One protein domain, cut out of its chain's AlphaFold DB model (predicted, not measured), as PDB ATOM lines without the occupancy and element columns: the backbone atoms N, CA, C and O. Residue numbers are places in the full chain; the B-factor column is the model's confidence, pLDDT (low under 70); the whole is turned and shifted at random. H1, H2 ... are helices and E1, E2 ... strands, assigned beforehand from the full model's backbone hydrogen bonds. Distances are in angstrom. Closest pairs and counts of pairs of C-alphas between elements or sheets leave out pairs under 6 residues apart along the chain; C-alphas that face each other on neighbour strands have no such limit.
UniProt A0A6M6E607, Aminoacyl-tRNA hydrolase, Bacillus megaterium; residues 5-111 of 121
ATOM      1  N   VAL A   5     178.104  94.058 236.399       93.62
ATOM      2  CA  VAL A   5     177.806  95.321 237.085       93.62
ATOM      3  C   VAL A   5     176.461  95.839 236.592       93.62
ATOM      4  O   VAL A   5     176.219  95.868 235.389       93.62
ATOM      5  N   ILE A   6     175.584  96.208 237.521       93.19
ATOM      6  CA  ILE A   6     174.229  96.694 237.254       93.19
ATOM      7  C   ILE A   6     174.111  98.075 237.890       93.19
ATOM      8  O   ILE A   6     174.310  98.210 239.094       93.19
ATOM      9  N   PHE A   7     173.783  99.088 237.099       93.56
ATOM     10  CA  PHE A   7     173.539 100.440 237.595       93.56
ATOM     11  C   PHE A   7     172.036 100.666 237.761       93.56
ATOM     12  O   PHE A   7     171.254 100.260 236.906       93.56
ATOM     13  N   VAL A   8     171.633 101.286 238.870       92.56
ATOM     14  CA  VAL A   8     170.232 101.602 239.180       92.56
ATOM     15  C   VAL A   8     170.086 103.097 239.446       92.56
ATOM     16  O   VAL A   8     170.823 103.668 240.251       92.56
ATOM     17  N   ARG A   9     169.098 103.724 238.808       94.44
ATOM     18  CA  ARG A   9     168.756 105.138 239.000       94.44
ATOM     19  C   ARG A   9     168.013 105.374 240.314       94.44
ATOM     20  O   ARG A   9     166.915 104.853 240.525       94.44
ATOM     21  N   LYS A  10     168.599 106.164 241.220       93.19
ATOM     22  CA  LYS A  10     167.971 106.529 242.509       93.19
ATOM     23  C   LYS A  10     167.038 107.728 242.400       93.19
ATOM     24  O   LYS A  10     166.113 107.848 243.203       93.19
ATOM     25  N   ASP A  11     167.258 108.592 241.416       94.38
ATOM     26  CA  ASP A  11     166.453 109.787 241.152       94.38
ATOM     27  C   ASP A  11     164.995 109.458 240.812       94.38
ATOM     28  O   ASP A  11     164.090 110.225 241.133       94.38
ATOM     29  N   LEU A  12     164.742 108.253 240.295       92.00
ATOM     30  CA  LEU A  12     163.405 107.749 239.977       92.00
ATOM     31  C   LEU A  12     162.575 107.325 241.202       92.00
ATOM     32  O   LEU A  12     161.443 106.862 241.045       92.00
ATOM     33  N   LYS A  13     163.118 107.450 242.425       91.56
ATOM     34  CA  LYS A  13     162.436 107.143 243.701       91.56
ATOM     35  C   LYS A  13     161.733 105.776 243.706       91.56
ATOM     36  O   LYS A  13     160.635 105.610 244.241       91.56
ATOM     37  N   MET A  14     162.360 104.774 243.093       94.88
ATOM     38  CA  MET A  14     161.786 103.437 242.980       94.88
ATOM     39  C   MET A  14     161.673 102.745 244.346       94.88
ATOM     40  O   MET A  14     162.600 102.758 245.153       94.88
ATOM     41  N   LYS A  15     160.547 102.058 244.587       96.19
ATOM     42  CA  LYS A  15     160.408 101.151 245.738       96.19
ATOM     43  C   LYS A  15     161.425 100.005 245.622       96.19
ATOM     44  O   LYS A  15     161.689  99.532 244.517       96.19
ATOM     45  N   LYS A  16     161.912  99.484 246.757       94.44
ATOM     46  CA  LYS A  16     162.917  98.393 246.818       94.44
ATOM     47  C   LYS A  16     162.569  97.185 245.933       94.44
ATOM     48  O   LYS A  16     163.430  96.665 245.227       94.44
ATOM     49  N   GLY A  17     161.295  96.779 245.919       95.81
ATOM     50  CA  GLY A  17     160.822  95.690 245.058       95.81
ATOM     51  C   GLY A  17     160.977  95.994 243.565       95.81
ATOM     52  O   GLY A  17     161.441  95.144 242.812       95.81
ATOM     53  N   LYS A  18     160.689  97.233 243.142       94.06
ATOM     54  CA  LYS A  18     160.860  97.670 241.750       94.06
ATOM     55  C   LYS A  18     162.337  97.706 241.357       94.06
ATOM     56  O   LYS A  18     162.671  97.203 240.293       94.06
ATOM     57  N   MET A  19     163.221  98.202 242.227       92.81
ATOM     58  CA  MET A  19     164.673  98.182 241.976       92.81
ATOM     59  C   MET A  19     165.198  96.752 241.790       92.81
ATOM     60  O   MET A  19     165.970  96.488 240.874       92.81
ATOM     61  N   THR A  20     164.739  95.821 242.631       93.62
ATOM     62  CA  THR A  20     165.124  94.402 242.551       93.62
ATOM     63  C   THR A  20     164.641  93.772 241.246       93.62
ATOM     64  O   THR A  20     165.416  93.117 240.552       93.62
ATOM     65  N   ALA A  21     163.379  94.020 240.880       94.00
ATOM     66  CA  ALA A  21     162.805  93.532 239.632       94.00
ATOM     67  C   ALA A  21     163.559  94.070 238.407       94.00
ATOM     68  O   ALA A  21     163.892  93.291 237.519       94.00
ATOM     69  N   GLN A  22     163.894  95.366 238.384       90.75
ATOM     70  CA  GLN A  22     164.662  95.956 237.285       90.75
ATOM     71  C   GLN A  22     166.082  95.396 237.210       90.75
ATOM     72  O   GLN A  22     166.513  94.990 236.139       90.75
ATOM     73  N   GLY A  23     166.784  95.266 238.338       91.19
ATOM     74  CA  GLY A  23     168.118  94.662 238.344       91.19
ATOM     75  C   GLY A  23     168.113  93.220 237.822       91.19
ATOM     76  O   GLY A  23     168.959  92.849 237.007       91.19
ATOM     77  N   SER A  24     167.127  92.416 238.237       92.38
ATOM     78  CA  SER A  24     166.953  91.049 237.735       92.38
ATOM     79  C   SER A  24     166.629  91.022 236.239       92.38
ATOM     80  O   SER A  24     167.189  90.213 235.500       92.38
ATOM     81  N   HIS A  25     165.748  91.915 235.788       90.06
ATOM     82  CA  HIS A  25     165.353  92.023 234.389       90.06
ATOM     83  C   HIS A  25     166.533  92.435 233.502       90.06
ATOM     84  O   HIS A  25     166.803  91.760 232.512       90.06
ATOM     85  N   SER A  26     167.293  93.466 233.882       89.62
ATOM     86  CA  SER A  26     168.475  93.911 233.138       89.62
ATOM     87  C   SER A  26     169.554  92.829 233.069       89.62
ATOM     88  O   SER A  26     170.175  92.654 232.023       89.62
ATOM     89  N   SER A  27     169.746  92.059 234.147       91.31
ATOM     90  CA  SER A  27     170.698  90.943 234.168       91.31
ATOM     91  C   SER A  27     170.362  89.875 233.125       91.31
ATOM     92  O   SER A  27     171.247  89.489 232.364       91.31
ATOM     93  N   LEU A  28     169.098  89.437 233.057       91.00
ATOM     94  CA  LEU A  28     168.628  88.441 232.087       91.00
ATOM     95  C   LEU A  28     168.541  89.007 230.661       91.00
ATOM     96  O   LEU A  28     168.841  88.303 229.701       91.00
ATOM     97  N   GLY A  29     168.155  90.276 230.518       88.75
ATOM     98  CA  GLY A  29     167.970  90.935 229.225       88.75
ATOM     99  C   GLY A  29     169.228  90.913 228.358       88.75
ATOM    100  O   GLY A  29     169.131  90.632 227.166       88.75
ATOM    101  N   VAL A  30     170.406  91.108 228.963       87.25
ATOM    102  CA  VAL A  30     171.695  91.005 228.257       87.25
ATOM    103  C   VAL A  30     171.882  89.611 227.653       87.25
ATOM    104  O   VAL A  30     172.255  89.493 226.492       87.25
ATOM    105  N   PHE A  31     171.555  88.548 228.391       89.75
ATOM    106  CA  PHE A  31     171.661  87.180 227.881       89.75
ATOM    107  C   PHE A  31     170.687  86.904 226.743       89.75
ATOM    108  O   PHE A  31     171.087  86.343 225.729       89.75
ATOM    109  N   LEU A  32     169.429  87.329 226.876       89.44
ATOM    110  CA  LEU A  32     168.429  87.144 225.823       89.44
ATOM    111  C   LEU A  32     168.827  87.865 224.531       89.44
ATOM    112  O   LEU A  32     168.657  87.316 223.448       89.44
ATOM    113  N   GLN A  33     169.404  89.063 224.643       85.12
ATOM    114  CA  GLN A  33     169.957  89.778 223.495       85.12
ATOM    115  C   GLN A  33     171.146  89.031 222.892       85.12
ATOM    116  O   GLN A  33     171.191  88.856 221.680       85.12
ATOM    117  N   MET A  34     172.084  88.546 223.711       86.12
ATOM    118  CA  MET A  34     173.235  87.778 223.223       86.12
ATOM    119  C   MET A  34     172.816  86.496 222.497       86.12
ATOM    120  O   MET A  34     173.383  86.186 221.456       86.12
ATOM    121  N   MET A  35     171.799  85.790 222.999       88.94
ATOM    122  CA  MET A  35     171.294  84.570 222.361       88.94
ATOM    123  C   MET A  35     170.485  84.826 221.083       88.94
ATOM    124  O   MET A  35     170.273  83.904 220.300       88.94
ATOM    125  N   ASN A  36     170.011  86.057 220.875       85.44
ATOM    126  CA  ASN A  36     169.223  86.456 219.710       85.44
ATOM    127  C   ASN A  36     170.027  87.386 218.782       85.44
ATOM    128  O   ASN A  36     169.514  88.393 218.293       85.44
ATOM    129  N   ASN A  37     171.319  87.098 218.582       78.31
ATOM    130  CA  ASN A  37     172.217  87.851 217.691       78.31
ATOM    131  C   ASN A  37     172.263  89.366 217.977       78.31
ATOM    132  O   ASN A  37     172.347  90.195 217.072       78.31
ATOM    133  N   GLY A  38     172.179  89.742 219.252       70.25
ATOM    134  CA  GLY A  38     172.168  91.133 219.706       70.25
ATOM    135  C   GLY A  38     170.831  91.856 219.520       70.25
ATOM    136  O   GLY A  38     170.765  93.061 219.768       70.25
ATOM    137  N   LYS A  39     169.766  91.161 219.102       72.69
ATOM    138  CA  LYS A  39     168.436  91.737 218.874       72.69
ATOM    139  C   LYS A  39     167.483  91.441 220.027       72.69
ATOM    140  O   LYS A  39     167.516  90.388 220.656       72.69
ATOM    141  N   SER A  40     166.586  92.381 220.306       73.31
ATOM    142  CA  SER A  40     165.535  92.186 221.306       73.31
ATOM    143  C   SER A  40     164.490  91.189 220.801       73.31
ATOM    144  O   SER A  40     163.976  91.358 219.699       73.31
ATOM    145  N   LEU A  41     164.091  90.223 221.636       78.69
ATOM    146  CA  LEU A  41     162.977  89.303 221.341       78.69
ATOM    147  C   LEU A  41     161.631  90.020 221.138       78.69
ATOM    148  O   LEU A  41     160.692  89.431 220.619       78.69
ATOM    149  N   ARG A  42     161.518  91.286 221.570       75.81
ATOM    150  CA  ARG A  42     160.335  92.121 221.300       75.81
ATOM    151  C   ARG A  42     160.285  92.641 219.868       75.81
ATOM    152  O   ARG A  42     159.216  93.017 219.411       75.81
ATOM    153  N   GLU A  43     161.438  92.749 219.221       75.31
ATOM    154  CA  GLU A  43     161.562  93.355 217.895       75.31
ATOM    155  C   GLU A  43     161.666  92.301 216.810       75.31
ATOM    156  O   GLU A  43     161.082  92.459 215.745       75.31
ATOM    157  N   GLU A  44     162.392  91.221 217.089       79.12
ATOM    158  CA  GLU A  44     162.606  90.154 216.129       79.12
ATOM    159  C   GLU A  44     162.437  88.810 216.820       79.12
ATOM    160  O   GLU A  44     163.174  88.471 217.755       79.12
ATOM    161  N   MET A  45     161.427  88.068 216.368       80.25
ATOM    162  CA  MET A  45     161.201  86.707 216.820       80.25
ATOM    163  C   MET A  45     162.237  85.777 216.181       80.25
ATOM    164  O   MET A  45     162.479  85.887 214.977       80.25
ATOM    165  N   PRO A  46     162.821  84.844 216.951       81.12
ATOM    166  CA  PRO A  46     163.657  83.798 216.386       81.12
ATOM    167  C   PRO A  46     162.845  82.911 215.444       81.12
ATOM    168  O   PRO A  46     161.619  82.821 215.545       81.12
ATOM    169  N   GLU A  47     163.548  82.210 214.563       83.50
ATOM    170  CA  GLU A  47     162.930  81.235 213.676       83.50
ATOM    171  C   GLU A  47     162.197  80.148 214.479       83.50
ATOM    172  O   GLU A  47     162.744  79.548 215.412       83.50
ATOM    173  N   ILE A  48     160.934  79.919 214.119       88.50
ATOM    174  CA  ILE A  48     160.073  78.923 214.753       88.50
ATOM    175  C   ILE A  48     160.134  77.647 213.919       88.50
ATOM    176  O   ILE A  48     159.689  77.618 212.774       88.50
ATOM    177  N   VAL A  49     160.619  76.569 214.525       90.12
ATOM    178  CA  VAL A  49     160.673  75.231 213.939       90.12
ATOM    179  C   VAL A  49     159.742  74.324 214.740       90.12
ATOM    180  O   VAL A  49     159.872  74.185 215.959       90.12
ATOM    181  N   ASN A  50     158.765  73.716 214.064       91.75
ATOM    182  CA  ASN A  50     157.768  72.822 214.672       91.75
ATOM    183  C   ASN A  50     157.008  73.448 215.863       91.75
ATOM    184  O   ASN A  50     156.761  72.788 216.868       91.75
ATOM    185  N   GLY A  51     156.665  74.738 215.774       91.44
ATOM    186  CA  GLY A  51     155.954  75.458 216.843       91.44
ATOM    187  C   GLY A  51     156.816  75.811 218.060       91.44
ATOM    188  O   GLY A  51     156.293  76.301 219.059       91.44
ATOM    189  N   SER A  52     158.130  75.595 217.985       89.00
ATOM    190  CA  SER A  52     159.091  75.928 219.036       89.00
ATOM    191  C   SER A  52     160.225  76.789 218.482       89.00
ATOM    192  O   SER A  52     160.534  76.718 217.298       89.00
ATOM    193  N   TYR A  53     160.859  77.600 219.324       89.75
ATOM    194  CA  TYR A  53     162.096  78.294 218.969       89.75
ATOM    195  C   TYR A  53     163.183  77.968 219.991       89.75
ATOM    196  O   TYR A  53     162.894  77.669 221.151       89.75
ATOM    197  N   SER A  54     164.442  78.025 219.559       88.62
ATOM    198  CA  SER A  54     165.596  77.786 220.427       88.62
ATOM    199  C   SER A  54     166.511  79.001 220.436       88.62
ATOM    200  O   SER A  54     166.783  79.586 219.391       88.62
ATOM    201  N   LEU A  55     166.989  79.364 221.622       89.88
ATOM    202  CA  LEU A  55     167.973  80.416 221.835       89.88
ATOM    203  C   LEU A  55     169.277  79.754 222.270       89.88
ATOM    204  O   LEU A  55     169.286  78.974 223.223       89.88
ATOM    205  N   LYS A  56     170.367  80.031 221.552       89.31
ATOM    206  CA  LYS A  56     171.684  79.451 221.834       89.31
ATOM    207  C   LYS A  56     172.625  80.547 222.300       89.31
ATOM    208  O   LYS A  56     172.659  81.626 221.722       89.31
ATOM    209  N   LEU A  57     173.368  80.266 223.364       90.88
ATOM    210  CA  LEU A  57     174.415  81.150 223.854       90.88
ATOM    211  C   LEU A  57     175.770  80.580 223.455       90.88
ATOM    212  O   LEU A  57     176.235  79.613 224.058       90.88
ATOM    213  N   ASP A  58     176.409  81.208 222.479       89.12
ATOM    214  CA  ASP A  58     177.774  80.867 222.100       89.12
ATOM    215  C   ASP A  58     178.764  81.578 223.026       89.12
ATOM    216  O   ASP A  58     178.868  82.806 223.056       89.12
ATOM    217  N   VAL A  59     179.505  80.792 223.811       89.00
ATOM    218  CA  VAL A  59     180.483  81.299 224.780       89.00
ATOM    219  C   VAL A  59     181.875  80.823 224.397       89.00
ATOM    220  O   VAL A  59     182.136  79.629 224.273       89.00
ATOM    221  N   THR A  60     182.803  81.763 224.234       90.06
ATOM    222  CA  THR A  60     184.212  81.438 223.984       90.06
ATOM    223  C   THR A  60     184.887  80.983 225.274       90.06
ATOM    224  O   THR A  60     184.855  81.710 226.269       90.06
ATOM    225  N   VAL A  61     185.539  79.819 225.249       91.81
ATOM    226  CA  VAL A  61     186.296  79.282 226.391       91.81
ATOM    227  C   VAL A  61     187.373  80.274 226.838       91.81
ATOM    228  O   VAL A  61     188.068  80.861 226.011       91.81
ATOM    229  N   GLY A  62     187.486  80.489 228.149       89.38
ATOM    230  CA  GLY A  62     188.436  81.425 228.756       89.38
ATOM    231  C   GLY A  62     188.045  82.903 228.649       89.38
ATOM    232  O   GLY A  62     188.737  83.754 229.214       89.38
ATOM    233  N   SER A  63     186.938  83.235 227.971       89.69
ATOM    234  CA  SER A  63     186.411  84.602 227.956       89.69
ATOM    235  C   SER A  63     185.948  85.050 229.344       89.69
ATOM    236  O   SER A  63     185.662  84.242 230.227       89.69
ATOM    237  N   ASP A  64     185.805  86.361 229.525       90.00
ATOM    238  CA  ASP A  64     185.186  86.929 230.725       90.00
ATOM    239  C   ASP A  64     183.809  86.309 231.010       90.00
ATOM    240  O   ASP A  64     183.486  86.011 232.160       90.00
ATOM    241  N   LEU A  65     183.016  86.057 229.963       90.12
ATOM    242  CA  LEU A  65     181.702  85.450 230.113       90.12
ATOM    243  C   LEU A  65     181.809  83.999 230.593       90.12
ATOM    244  O   LEU A  65     181.108  83.630 231.527       90.12
ATOM    245  N   ASP A  66     182.713  83.205 230.015       93.00
ATOM    246  CA  ASP A  66     182.976  81.824 230.447       93.00
ATOM    247  C   ASP A  66     183.433  81.774 231.912       93.00
ATOM    248  O   ASP A  66     182.863  81.048 232.725       93.00
ATOM    249  N   ASN A  67     184.386  82.630 232.286       92.81
ATOM    250  CA  ASN A  67     184.883  82.736 233.659       92.81
ATOM    251  C   ASN A  67     183.783  83.156 234.646       92.81
ATOM    252  O   ASN A  67     183.749  82.686 235.785       92.81
ATOM    253  N   TRP A  68     182.882  84.049 234.232       94.19
ATOM    254  CA  TRP A  68     181.747  84.465 235.051       94.19
ATOM    255  C   TRP A  68     180.697  83.358 235.185       94.19
ATOM    256  O   TRP A  68     180.210  83.134 236.296       94.19
ATOM    257  N   LEU A  69     180.386  82.659 234.085       92.81
ATOM    258  CA  LEU A  69     179.407  81.571 234.038       92.81
ATOM    259  C   LEU A  69     179.869  80.322 234.800       92.81
ATOM    260  O   LEU A  69     179.058  79.621 235.390       92.81
ATOM    261  N   ARG A  70     181.169  80.027 234.801       91.94
ATOM    262  CA  ARG A  70     181.744  78.912 235.572       91.94
ATOM    263  C   ARG A  70     182.025  79.272 237.030       91.94
ATOM    264  O   ARG A  70     182.344  78.396 237.829       91.94
ATOM    265  N   GLY A  71     181.957  80.558 237.368       90.44
ATOM    266  CA  GLY A  71     182.166  81.065 238.717       90.44
ATOM    267  C   GLY A  71     180.876  81.151 239.534       90.44
ATOM    268  O   GLY A  71     179.872  80.505 239.261       90.44
ATOM    269  N   VAL A  72     180.882  82.020 240.548       92.00
ATOM    270  CA  VAL A  72     179.719  82.270 241.424       92.00
ATOM    271  C   VAL A  72     178.716  83.283 240.843       92.00
ATOM    272  O   VAL A  72     177.930  83.865 241.588       92.00
ATOM    273  N   PHE A  73     178.781  83.573 239.537       90.38
ATOM    274  CA  PHE A  73     177.914  84.537 238.839       90.38
ATOM    275  C   PHE A  73     177.780  85.901 239.545       90.38
ATOM    276  O   PHE A  73     176.684  86.472 239.628       90.38
ATOM    277  N   ARG A  74     178.895  86.424 240.081       94.56
ATOM    278  CA  ARG A  74     178.913  87.614 240.947       94.56
ATOM    279  C   ARG A  74     178.271  88.816 240.256       94.56
ATOM    280  O   ARG A  74     178.700  89.208 239.168       94.56
ATOM    281  N   LYS A  75     177.301  89.432 240.930       93.88
ATOM    282  CA  LYS A  75     176.648  90.680 240.515       93.88
ATOM    283  C   LYS A  75     177.009  91.790 241.493       93.88
ATOM    284  O   LYS A  75     177.060  91.552 242.696       93.88
ATOM    285  N   ILE A  76     177.283  92.979 240.974       94.75
ATOM    286  CA  ILE A  76     177.507  94.188 241.769       94.75
ATOM    287  C   ILE A  76     176.493  95.225 241.320       94.75
ATOM    288  O   ILE A  76     176.475  95.598 240.151       94.75
ATOM    289  N   THR A  77     175.670  95.689 242.252       94.00
ATOM    290  CA  THR A  77     174.699  96.747 241.988       94.00
ATOM    291  C   THR A  77     175.248  98.075 242.485       94.00
ATOM    292  O   THR A  77     175.615  98.202 243.651       94.00
ATOM    293  N   LEU A  78     175.311  99.051 241.588       94.31
ATOM    294  CA  LEU A  78     175.717 100.423 241.856       94.31
ATOM    295  C   LEU A  78     174.541 101.355 241.594       94.31
ATOM    296  O   LEU A  78     173.567 100.986 240.936       94.31
ATOM    297  N   ALA A  79     174.623 102.561 242.133       92.94
ATOM    298  CA  ALA A  79     173.527 103.503 242.099       92.94
ATOM    299  C   ALA A  79     173.986 104.838 241.511       92.94
ATOM    300  O   ALA A  79     174.998 105.366 241.961       92.94
ATOM    301  N   VAL A  80     173.217 105.370 240.566       94.62
ATOM    302  CA  VAL A  80     173.451 106.664 239.898       94.62
ATOM    303  C   VAL A  80     172.323 107.635 240.239       94.62
ATOM    304  O   VAL A  80     171.254 107.217 240.705       94.62
ATOM    305  N   ASN A  81     172.567 108.928 240.064       95.81
ATOM    306  CA  ASN A  81     171.654 109.999 240.460       95.81
ATOM    307  C   ASN A  81     171.006 110.718 239.269       95.81
ATOM    308  O   ASN A  81     170.191 111.610 239.488       95.81
ATOM    309  N   SER A  82     171.341 110.355 238.032       94.69
ATOM    310  CA  SER A  82     170.674 110.871 236.837       94.69
ATOM    311  C   SER A  82     170.782 109.896 235.664       94.69
ATOM    312  O   SER A  82     171.547 108.929 235.688       94.69
ATOM    313  N   GLU A  83     169.991 110.151 234.623       92.88
ATOM    314  CA  GLU A  83     170.134 109.475 233.330       92.88
ATOM    315  C   GLU A  83     171.451 109.823 232.645       92.88
ATOM    316  O   GLU A  83     172.094 108.956 232.073       92.88
ATOM    317  N   GLU A  84     171.860 111.086 232.733       94.19
ATOM    318  CA  GLU A  84     173.101 111.585 232.147       94.19
ATOM    319  C   GLU A  84     174.314 110.837 232.708       94.19
ATOM    320  O   GLU A  84     175.082 110.269 231.941       94.19
ATOM    321  N   GLU A  85     174.397 110.685 234.036       93.62
ATOM    322  CA  GLU A  85     175.458 109.908 234.692       93.62
ATOM    323  C   GLU A  85     175.482 108.452 234.196       93.62
ATOM    324  O   GLU A  85     176.544 107.873 233.956       93.62
ATOM    325  N   LEU A  86     174.306 107.847 234.005       92.12
ATOM    326  CA  LEU A  86     174.189 106.491 233.472       92.12
ATOM    327  C   LEU A  86     174.696 106.396 232.025       92.12
ATOM    328  O   LEU A  86     175.406 105.449 231.673       92.12
ATOM    329  N   MET A  87     174.329 107.372 231.197       90.62
ATOM    330  CA  MET A  87     174.712 107.432 229.792       90.62
ATOM    331  C   MET A  87     176.204 107.714 229.621       90.62
ATOM    332  O   MET A  87     176.837 107.080 228.777       90.62
ATOM    333  N   ASP A  88     176.794 108.567 230.454       93.00
ATOM    334  CA  ASP A  88     178.232 108.842 230.455       93.00
ATOM    335  C   ASP A  88     179.041 107.577 230.748       93.00
ATOM    336  O   ASP A  88     179.964 107.231 230.003       93.00
ATOM    337  N   ILE A  89     178.637 106.816 231.773       90.12
ATOM    338  CA  ILE A  89     179.241 105.518 232.099       90.12
ATOM    339  C   ILE A  89     179.144 104.562 230.906       90.12
ATOM    340  O   ILE A  89     180.118 103.879 230.569       90.12
ATOM    341  N   TYR A  90     177.984 104.502 230.251       86.94
ATOM    342  CA  TYR A  90     177.793 103.657 229.078       86.94
ATOM    343  C   TYR A  90     178.698 104.061 227.914       86.94
ATOM    344  O   TYR A  90     179.355 103.198 227.323       86.94
ATOM    345  N   TYR A  91     178.754 105.350 227.583       87.25
ATOM    346  CA  TYR A  91     179.537 105.844 226.459       87.25
ATOM    347  C   TYR A  91     181.036 105.681 226.687       87.25
ATOM    348  O   TYR A  91     181.716 105.189 225.785       87.25
ATOM    349  N   HIS A  92     181.537 105.985 227.887       88.19
ATOM    350  CA  HIS A  92     182.922 105.687 228.258       88.19
ATOM    351  C   HIS A  92     183.223 104.197 228.141       88.19
ATOM    352  O   HIS A  92     184.197 103.807 227.501       88.19
ATOM    353  N   ARG A  93     182.347 103.332 228.670       85.31
ATOM    354  CA  ARG A  93     182.567 101.886 228.592       85.31
ATOM    355  C   ARG A  93     182.575 101.373 227.152       85.31
ATOM    356  O   ARG A  93     183.356 100.475 226.836       85.31
ATOM    357  N   ARG A  94     181.699 101.903 226.300       80.56
ATOM    358  CA  ARG A  94     181.621 101.541 224.881       80.56
ATOM    359  C   ARG A  94     182.874 101.980 224.126       80.56
ATOM    360  O   ARG A  94     183.385 101.204 223.325       80.56
ATOM    361  N   GLU A  95     183.376 103.180 224.401       81.06
ATOM    362  CA  GLU A  95     184.604 103.683 223.784       81.06
ATOM    363  C   GLU A  95     185.831 102.873 224.218       81.06
ATOM    364  O   GLU A  95     186.582 102.399 223.368       81.06
ATOM    365  N   ASP A  96     185.971 102.582 225.514       78.44
ATOM    366  CA  ASP A  96     187.026 101.700 226.036       78.44
ATOM    367  C   ASP A  96     187.028 100.327 225.357       78.44
ATOM    368  O   ASP A  96     188.077  99.726 225.120       78.44
ATOM    369  N   LEU A  97     185.837  99.784 225.097       73.94
ATOM    370  CA  LEU A  97     185.688  98.508 224.411       73.94
ATOM    371  C   LEU A  97     186.097  98.615 222.944       73.94
ATOM    372  O   LEU A  97     186.825  97.747 222.478       73.94
ATOM    373  N   ARG A  98     185.698  99.685 222.249       73.81
ATOM    374  CA  ARG A  98     186.087  99.951 220.857       73.81
ATOM    375  C   ARG A  98     187.605 100.056 220.697       73.81
ATOM    376  O   ARG A  98     188.167  99.451 219.789       73.81
ATOM    377  N   LEU A  99     188.275 100.768 221.603       71.38
ATOM    378  CA  LEU A  99     189.738 100.902 221.608       71.38
ATOM    379  C   LEU A  99     190.432  99.549 221.829       71.38
ATOM    380  O   LEU A  99     191.445  99.253 221.200       71.38
ATOM    381  N   LYS A 100     189.855  98.686 222.672       67.62
ATOM    382  CA  LYS A 100     190.351  97.321 222.894       67.62
ATOM    383  C   LYS A 100     190.162  96.404 221.683       67.62
ATOM    384  O   LYS A 100     191.031  95.569 221.443       67.62
ATOM    385  N   GLU A 101     189.099  96.582 220.890       65.12
ATOM    386  CA  GLU A 101     188.949  95.860 219.615       65.12
ATOM    387  C   GLU A 101     190.060  96.232 218.627       65.12
ATOM    388  O   GLU A 101     190.613  95.351 217.970       65.12
ATOM    389  N   GLN A 102     190.400  97.522 218.544       61.16
ATOM    390  CA  GLN A 102     191.441  98.027 217.641       61.16
ATOM    391  C   GLN A 102     192.846  97.547 218.035       61.16
ATOM    392  O   GLN A 102     193.660  97.282 217.156       61.16
ATOM    393  N   ASP A 103     193.109  97.353 219.332       62.19
ATOM    394  CA  ASP A 103     194.353  96.761 219.864       62.19
ATOM    395  C   ASP A 103     194.354  95.212 219.825       62.19
ATOM    396  O   ASP A 103     195.201  94.557 220.430       62.19
ATOM    397  N   GLY A 104     193.369  94.580 219.171       56.41
ATOM    398  CA  GLY A 104     193.269  93.118 219.057       56.41
ATOM    399  C   GLY A 104     192.897  92.392 220.360       56.41
ATOM    400  O   GLY A 104     192.921  91.160 220.420       56.41
ATOM    401  N   ARG A 105     192.512  93.120 221.416       50.66
ATOM    402  CA  ARG A 105     192.131  92.571 222.727       50.66
ATOM    403  C   ARG A 105     190.606  92.563 222.896       50.66
ATOM    404  O   ARG A 105     190.051  93.389 223.601       50.66
ATOM    405  N   SER A 106     189.952  91.535 222.347       50.59
ATOM    406  CA  SER A 106     188.520  91.182 222.512       50.59
ATOM    407  C   SER A 106     187.481  92.091 221.811       50.59
ATOM    408  O   SER A 106     187.431  93.280 222.103       50.59
ATOM    409  N   PRO A 107     186.536  91.530 221.016       47.91
ATOM    410  CA  PRO A 107     185.482  92.303 220.351       47.91
ATOM    411  C   PRO A 107     184.367  92.814 221.300       47.91
ATOM    412  O   PRO A 107     183.730  92.023 221.995       47.91
ATOM    413  N   ALA A 108     184.084  94.117 221.289       45.50
ATOM    414  CA  ALA A 108     182.898  94.824 221.783       45.50
ATOM    415  C   ALA A 108     181.594  94.345 221.118       45.50
ATOM    416  O   ALA A 108     180.575  94.200 221.795       45.50
ATOM    417  N   SER A 109     181.646  94.017 219.821       44.06
ATOM    418  CA  SER A 109     180.533  93.404 219.068       44.06
ATOM    419  C   SER A 109     180.014  92.102 219.703       44.06
ATOM    420  O   SER A 109     178.842  91.756 219.555       44.06
ATOM    421  N   ARG A 110     180.857  91.412 220.483       44.91
ATOM    422  CA  ARG A 110     180.546  90.139 221.151       44.91
ATOM    423  C   ARG A 110     179.675  90.288 222.408       44.91
ATOM    424  O   ARG A 110     179.121  89.301 222.877       44.91
ATOM    425  N   TRP A 111     179.534  91.496 222.956       49.00
ATOM    426  CA  TRP A 111     178.844  91.733 224.233       49.00
ATOM    427  C   TRP A 111     177.404  92.236 224.090       49.00
ATOM    428  O   TRP A 111     176.806  92.655 225.078       49.00
TER     429      TRP A 111
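What this domain is: This is residues 5 to 111 of the 121 residues of the protein "Aminoacyl-tRNA hydrolase" of Bacillus megaterium (UniProt A0A6M6E607). Two long helices, H1 and H3, spread apart from a two-stranded parallel sheet, with short H4 between them. A long loop, residues 36 to 63, swings out before H2. The 107 printed residues, mostly helix by class, hold four named helices and two named strands: E1 H1 H2 E2 H3 H4. The whole is loose, radius of gyration of the C-alphas 16.2 A, spanning 45 by 40 by 29 A.

Where its parts are: Find E1, residues 5 to 9, from C-alpha 5 at (177.806, 95.321, 237.085). Then come H1, 16 to 35, 29.3 A; H2, 64 to 69; E2, 75 to 80; H3, 83 to 102, 28.8 A; and H4, 108 to 111, ending at C-alpha 111 (178.844, 91.733, 224.233).

How they stand to each other: Look at N 6 and O 76, 2.8 A apart, within hydrogen-bond range across parallel E1 and E2. E1, H1 H2, E2 form a strand-helix-strand unit, parallel neighbours joined through helices, its crossover right-handed. E1 and H1 have closest C-alphas Ile 6 and Gly 23, 6.5 A. H1 and H3 are apart. H4 touches residues 94 to 101 of H3 alone, closest C-alphas Leu 97 and Ala 108, 5.3 A. Every O i to N i+4 pair is within range in H2 and H3, 15 of 16 in H1; H4 is too short for one.

The domain as a whole: The farthest C-alphas, Asn 50 and Asn 81, are 47.3 A apart. The printed part has no cut; link H1 to H2 is long. Residues 100 to 111 have pLDDT under 70.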